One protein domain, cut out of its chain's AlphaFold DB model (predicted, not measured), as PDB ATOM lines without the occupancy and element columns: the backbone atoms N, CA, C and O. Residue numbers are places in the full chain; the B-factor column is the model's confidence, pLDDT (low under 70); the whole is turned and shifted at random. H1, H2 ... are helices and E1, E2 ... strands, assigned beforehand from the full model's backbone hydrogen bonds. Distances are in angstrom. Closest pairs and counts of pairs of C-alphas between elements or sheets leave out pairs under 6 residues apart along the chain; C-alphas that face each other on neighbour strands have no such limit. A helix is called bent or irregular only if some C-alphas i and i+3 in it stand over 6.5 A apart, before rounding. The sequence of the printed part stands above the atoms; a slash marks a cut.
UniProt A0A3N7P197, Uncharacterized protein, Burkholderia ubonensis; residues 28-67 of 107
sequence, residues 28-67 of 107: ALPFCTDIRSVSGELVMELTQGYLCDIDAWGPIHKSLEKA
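This is residues 28 to 67 of the 107 residues of an uncharacterized protein of Burkholderia ubonensis (UniProt A0A3N7P197). A long, narrow two-stranded hairpin, E1 and E2, runs out and back, and then the chain turns round through residues 48 to 53 so that one helix, H1, folds back beside the hairpin on the side of E2. The helix comes nearest to E2 with its residues 60 to 67, and the contacts between helix and hairpin are few. The printed part has 40 residues, with two named strands and one named helix in the order E1, E2, H1; the sheet has the order E1 - E2 and is antiparallel, and the class is mixed, helices and strands. The whole is only just loose, close to compact, with a radius of gyration of the C-alphas of 11.1 A. Its outline is flat, and the C-alphas span 34 by 18 by 8 A along their three main axes.

The printed part begins at Ala 28, and residues 28 to 30 come before the first named element. E1 is a strand of 8 residues, 31 to 38, the longest strand by residues; it begins at C-alpha 31 at (-46.450, -38.495, 8.495) and measures 19.8 A from first to last C-alpha. Ser 39 and Gly 40 make a tight link to the next strand. E2 has 7 residues, 41 to 47, from C-alpha 41 at (-57.421, -53.582, 5.219), and measures 19.3 A from first to last C-alpha. A short link of 6 residues, 48 to 53, leads to H1. H1 is a helix of 14 residues, 54 to 67, and measures 20.9 A from first to last C-alpha. Its last residue, Ala 67, has its C-alpha at (-54.895, -49.336, 14.146). H1 is neither bent nor irregular, but only just: C-alphas 55 and 58 are 6.2 A apart.

E1 and E2 form a hairpin of antiparallel neighbour strands, with an angle of 167 degrees between their N-to-C directions. Among the C-alphas that face each other are those of Cys 32 and Leu 46, 4.8 A apart, and those of Ser 37 and Leu 42, also 4.8 A apart. Along the pair, N 33 and O 45 are within hydrogen-bond range at 2.9 A, and so are N 43 and O 36 at 3.1 A. H1 and E2 have 2 pairs of C-alphas within 8 A. Their closest C-alphas are those of Met 44 and Leu 64, 7.3 A apart, while their centres are 12.2 A apart. Within 10 A, residues 60 to 67 of H1 make 12 pairs of C-alphas with E2 and 1 with E1. E1 and H1 are apart, with no C-alpha of the one within 8 A of the other. In the backbone of H1, 8 of 10 pairs of O i and N i+4 are within hydrogen-bond range.

The two C-alphas farthest apart are those of Ser 39, in the link of the hairpin, and Asp 53, just before H1, at 34.2 A. The C-alphas of Ala 28 and Ala 67, the first and last printed, are 21.8 A apart. The printed part has no cut, and no link is long. It is one domain in a full chain of 107 residues. The mean pLDDT of the printed part is 70.6, and 20 residues are under 70, namely residues 28 to 40 and 48 to 54. Mean pLDDT is 62 for E1, 73 for E2 and 82 for H1.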
ATOM      1  N   ALA A  28     -39.212 -33.265   9.198       56.50
ATOM      2  CA  ALA A  28     -40.584 -33.719   9.098       56.50
ATOM      3  C   ALA A  28     -41.018 -34.307  10.445       56.50
ATOM      4  O   ALA A  28     -40.261 -35.038  11.089       56.50
ATOM      5  N   LEU A  29     -42.237 -33.999  10.878       58.75
ATOM      6  CA  LEU A  29     -42.931 -34.876  11.814       58.75
ATOM      7  C   LEU A  29     -43.238 -36.188  11.084       58.75
ATOM      8  O   LEU A  29     -43.460 -36.142   9.874       58.75
ATOM      9  N   PRO A  30     -43.255 -37.345  11.763       59.75
ATOM     10  CA  PRO A  30     -43.693 -38.587  11.141       59.75
ATOM     11  C   PRO A  30     -45.077 -38.385  10.522       59.75
ATOM     12  O   PRO A  30     -46.014 -37.971  11.206       59.75
ATOM     13  N   PHE A  31     -45.200 -38.653   9.228       62.56
ATOM     14  CA  PHE A  31     -46.450 -38.495   8.495       62.56
ATOM     15  C   PHE A  31     -46.769 -39.769   7.722       62.56
ATOM     16  O   PHE A  31     -45.876 -40.540   7.357       62.56
ATOM     17  N   CYS A  32     -48.064 -40.001   7.509       63.47
ATOM     18  CA  CYS A  32     -48.530 -41.137   6.728       63.47
ATOM     19  C   CYS A  32     -48.456 -40.788   5.238       63.47
ATOM     20  O   CYS A  32     -49.058 -39.800   4.820       63.47
ATOM     21  N   THR A  33     -47.737 -41.579   4.446       58.94
ATOM     22  CA  THR A  33     -47.625 -41.395   2.986       58.94
ATOM     23  C   THR A  33     -48.803 -41.981   2.227       58.94
ATOM     24  O   THR A  33     -49.141 -41.500   1.148       58.94
ATOM     25  N   ASP A  34     -49.441 -42.999   2.795       58.69
ATOM     26  CA  ASP A  34     -50.612 -43.642   2.221       58.69
ATOM     27  C   ASP A  34     -51.576 -44.028   3.340       58.69
ATOM     28  O   ASP A  34     -51.171 -44.600   4.353       58.69
ATOM     29  N   ILE A  35     -52.851 -43.683   3.164       61.75
ATOM     30  CA  ILE A  35     -53.947 -44.158   4.007       61.75
ATOM     31  C   ILE A  35     -54.998 -44.709   3.058       61.75
ATOM     32  O   ILE A  35     -55.736 -43.959   2.416       61.75
ATOM     33  N   ARG A  36     -55.063 -46.035   2.958       65.06
ATOM     34  CA  ARG A  36     -56.060 -46.723   2.134       65.06
ATOM     35  C   ARG A  36     -56.840 -47.700   2.984       65.06
ATOM     36  O   ARG A  36     -56.254 -48.519   3.684       65.06
ATOM     37  N   SER A  37     -58.164 -47.624   2.873       60.19
ATOM     38  CA  SER A  37     -59.098 -48.629   3.374       60.19
ATOM     39  C   SER A  37     -59.701 -49.370   2.183       60.19
ATOM     40  O   SER A  37     -60.778 -49.026   1.696       60.19
ATOM     41  N   VAL A  38     -58.977 -50.357   1.653       64.19
ATOM     42  CA  VAL A  38     -59.464 -51.190   0.544       64.19
ATOM     43  C   VAL A  38     -59.567 -52.619   1.041       64.19
ATOM     44  O   VAL A  38     -58.649 -53.147   1.653       64.19
ATOM     45  N   SER A  39     -60.688 -53.282   0.767       67.31
ATOM     46  CA  SER A  39     -60.894 -54.669   1.198       67.31
ATOM     47  C   SER A  39     -60.801 -54.882   2.719       67.31
ATOM     48  O   SER A  39     -60.352 -55.935   3.183       67.31
ATOM     49  N   GLY A  40     -61.258 -53.888   3.489       65.69
ATOM     50  CA  GLY A  40     -61.242 -53.893   4.952       65.69
ATOM     51  C   GLY A  40     -59.841 -53.906   5.564       65.69
ATOM     52  O   GLY A  40     -59.716 -54.094   6.769       65.69
ATOM     53  N   GLU A  41     -58.793 -53.756   4.756       71.12
ATOM     54  CA  GLU A  41     -57.421 -53.582   5.219       71.12
ATOM     55  C   GLU A  41     -57.118 -52.097   5.303       71.12
ATOM     56  O   GLU A  41     -57.450 -51.338   4.392       71.12
ATOM     57  N   LEU A  42     -56.493 -51.704   6.408       76.62
ATOM     58  CA  LEU A  42     -55.904 -50.390   6.565       76.62
ATOM     59  C   LEU A  42     -54.418 -50.519   6.268       76.62
ATOM     60  O   LEU A  42     -53.706 -51.215   6.992       76.62
ATOM     61  N   VAL A  43     -53.968 -49.846   5.216       76.38
ATOM     62  CA  VAL A  43     -52.544 -49.654   4.943       76.38
ATOM     63  C   VAL A  43     -52.189 -48.247   5.391       76.38
ATOM     64  O   VAL A  43     -52.832 -47.284   4.972       76.38
ATOM     65  N   MET A  44     -51.211 -48.160   6.288       72.94
ATOM     66  CA  MET A  44     -50.635 -46.913   6.774       72.94
ATOM     67  C   MET A  44     -49.119 -47.049   6.712       72.94
ATOM     68  O   MET A  44     -48.536 -47.852   7.438       72.94
ATOM     69  N   GLU A  45     -48.488 -46.279   5.836       72.25
ATOM     70  CA  GLU A  45     -47.032 -46.231   5.715       72.25
ATOM     71  C   GLU A  45     -46.510 -44.964   6.381       72.25
ATOM     72  O   GLU A  45     -46.965 -43.864   6.075       72.25
ATOM     73  N   LEU A  46     -45.580 -45.120   7.322       72.00
ATOM     74  CA  LEU A  46     -44.999 -44.016   8.075       72.00
ATOM     75  C   LEU A  46     -43.618 -43.690   7.517       72.00
ATOM     76  O   LEU A  46     -42.750 -44.559   7.469       72.00
ATOM     77  N   THR A  47     -43.397 -42.434   7.137       70.38
ATOM     78  CA  THR A  47     -42.066 -41.973   6.717       70.38
ATOM     79  C   THR A  47     -41.285 -41.418   7.900       70.38
ATOM     80  O   THR A  47     -41.842 -40.710   8.744       70.38
ATOM     81  N   GLN A  48     -39.986 -41.737   7.956       63.69
ATOM     82  CA  GLN A  48     -39.112 -41.284   9.031       63.69
ATOM     83  C   GLN A  48     -38.950 -39.760   9.011       63.69
ATOM     84  O   GLN A  48     -38.467 -39.181   8.041       63.69
ATOM     85  N   GLY A  49     -39.374 -39.120  10.098       61.75
ATOM     86  CA  GLY A  49     -39.230 -37.691  10.337       61.75
ATOM     87  C   GLY A  49     -38.044 -37.363  11.248       61.75
ATOM     88  O   GLY A  49     -37.697 -38.156  12.121       61.75
ATOM     89  N   TYR A  50     -37.431 -36.189  11.076       57.62
ATOM     90  CA  TYR A  50     -36.250 -35.758  11.847       57.62
ATOM     91  C   TYR A  50     -36.590 -35.049  13.176       57.62
ATOM     92  O   TYR A  50     -35.680 -34.779  13.952       57.62
ATOM     93  N   LEU A  51     -37.867 -34.720  13.439       56.50
ATOM     94  CA  LEU A  51     -38.298 -34.019  14.669       56.50
ATOM     95  C   LEU A  51     -38.767 -34.931  15.807       56.50
ATOM     96  O   LEU A  51     -38.967 -34.443  16.918       56.50
ATOM     97  N   CYS A  52     -38.992 -36.221  15.557       60.81
ATOM     98  CA  CYS A  52     -39.341 -37.150  16.628       60.81
ATOM     99  C   CYS A  52     -38.074 -37.775  17.202       60.81
ATOM    100  O   CYS A  52     -37.359 -38.472  16.477       60.81
ATOM    101  N   ASP A  53     -37.853 -37.575  18.504       64.81
ATOM    102  CA  ASP A  53     -36.855 -38.324  19.266       64.81
ATOM    103  C   ASP A  53     -37.023 -39.824  19.015       64.81
ATOM    104  O   ASP A  53     -38.145 -40.318  18.851       64.81
ATOM    105  N   ILE A  54     -35.910 -40.561  18.997       68.44
ATOM    106  CA  ILE A  54     -35.908 -42.006  18.723       68.44
ATOM    107  C   ILE A  54     -36.884 -42.765  19.642       68.44
ATOM    108  O   ILE A  54     -37.558 -43.698  19.208       68.44
ATOM    109  N   ASP A  55     -37.057 -42.278  20.871       76.06
ATOM    110  CA  ASP A  55     -37.954 -42.837  21.882       76.06
ATOM    111  C   ASP A  55     -39.448 -42.653  21.553       76.06
ATOM    112  O   ASP A  55     -40.285 -43.443  21.995       76.06
ATOM    113  N   ALA A  56     -39.810 -41.655  20.738       73.44
ATOM    114  CA  ALA A  56     -41.186 -41.419  20.301       73.44
ATOM    115  C   ALA A  56     -41.640 -42.402  19.203       73.44
ATOM    116  O   ALA A  56     -42.841 -42.628  19.034       73.44
ATOM    117  N   TRP A  57     -40.704 -43.041  18.489       76.75
ATOM    118  CA  TRP A  57     -41.019 -43.958  17.387       76.75
ATOM    119  C   TRP A  57     -41.713 -45.236  17.846       76.75
ATOM    120  O   TRP A  57     -42.677 -45.668  17.214       76.75
ATOM    121  N   GLY A  58     -41.281 -45.820  18.966       82.38
ATOM    122  CA  GLY A  58     -41.894 -47.033  19.518       82.38
ATOM    123  C   GLY A  58     -43.398 -46.867  19.790       82.38
ATOM    124  O   GLY A  58     -44.203 -47.649  19.275       82.38
ATOM    125  N   PRO A  59     -43.817 -45.838  20.549       85.56
ATOM    126  CA  PRO A  59     -45.229 -45.524  20.769       85.56
ATOM    127  C   PRO A  59     -46.028 -45.257  19.483       85.56
ATOM    128  O   PRO A  59     -47.179 -45.702  19.384       85.56
ATOM    129  N   ILE A  60     -45.441 -44.564  18.499       82.56
ATOM    130  CA  ILE A  60     -46.099 -44.272  17.216       82.56
ATOM    131  C   ILE A  60     -46.336 -45.571  16.438       82.56
ATOM    132  O   ILE A  60     -47.480 -45.859  16.079       82.56
ATOM    133  N   HIS A  61     -45.304 -46.401  16.260       84.00
ATOM    134  CA  HIS A  61     -45.429 -47.699  15.589       84.00
ATOM    135  C   HIS A  61     -46.444 -48.606  16.281       84.00
ATOM    136  O   HIS A  61     -47.330 -49.145  15.624       84.00
ATOM    137  N   LYS A  62     -46.410 -48.694  17.614       87.75
ATOM    138  CA  LYS A  62     -47.376 -49.492  18.383       87.75
ATOM    139  C   LYS A  62     -48.820 -49.028  18.167       87.75
ATOM    140  O   LYS A  62     -49.746 -49.840  18.134       87.75
ATOM    141  N   SER A  63     -49.034 -47.720  18.043       86.81
ATOM    142  CA  SER A  63     -50.356 -47.148  17.765       86.81
ATOM    143  C   SER A  63     -50.820 -47.479  16.347       86.81
ATOM    144  O   SER A  63     -51.986 -47.822  16.146       86.81
ATOM    145  N   LEU A  64     -49.893 -47.445  15.394       84.56
ATOM    146  CA  LEU A  64     -50.120 -47.753  13.989       84.56
ATOM    147  C   LEU A  64     -50.451 -49.245  13.795       84.56
ATOM    148  O   LEU A  64     -51.493 -49.577  13.237       84.56
ATOM    149  N   GLU A  65     -49.672 -50.152  14.387       87.00
ATOM    150  CA  GLU A  65     -49.953 -51.598  14.418       87.00
ATOM    151  C   GLU A  65     -51.312 -51.911  15.054       87.00
ATOM    152  O   GLU A  65     -52.083 -52.747  14.571       87.00
ATOM    153  N   LYS A  66     -51.654 -51.211  16.140       87.06
ATOM    154  CA  LYS A  66     -52.959 -51.344  16.790       87.06
ATOM    155  C   LYS A  66     -54.099 -50.864  15.889       87.06
ATOM    156  O   LYS A  66     -55.173 -51.457  15.929       87.06
ATOM    157  N   ALA A  67     -53.898 -49.809  15.102       83.38
ATOM    158  CA  ALA A  67     -54.895 -49.336  14.146       83.38
ATOM    159  C   ALA A  67     -55.082 -50.345  13.003       83.38
ATOM    160  O   ALA A  67     -56.208 -50.772  12.743       83.38
TER     161      ALA A  67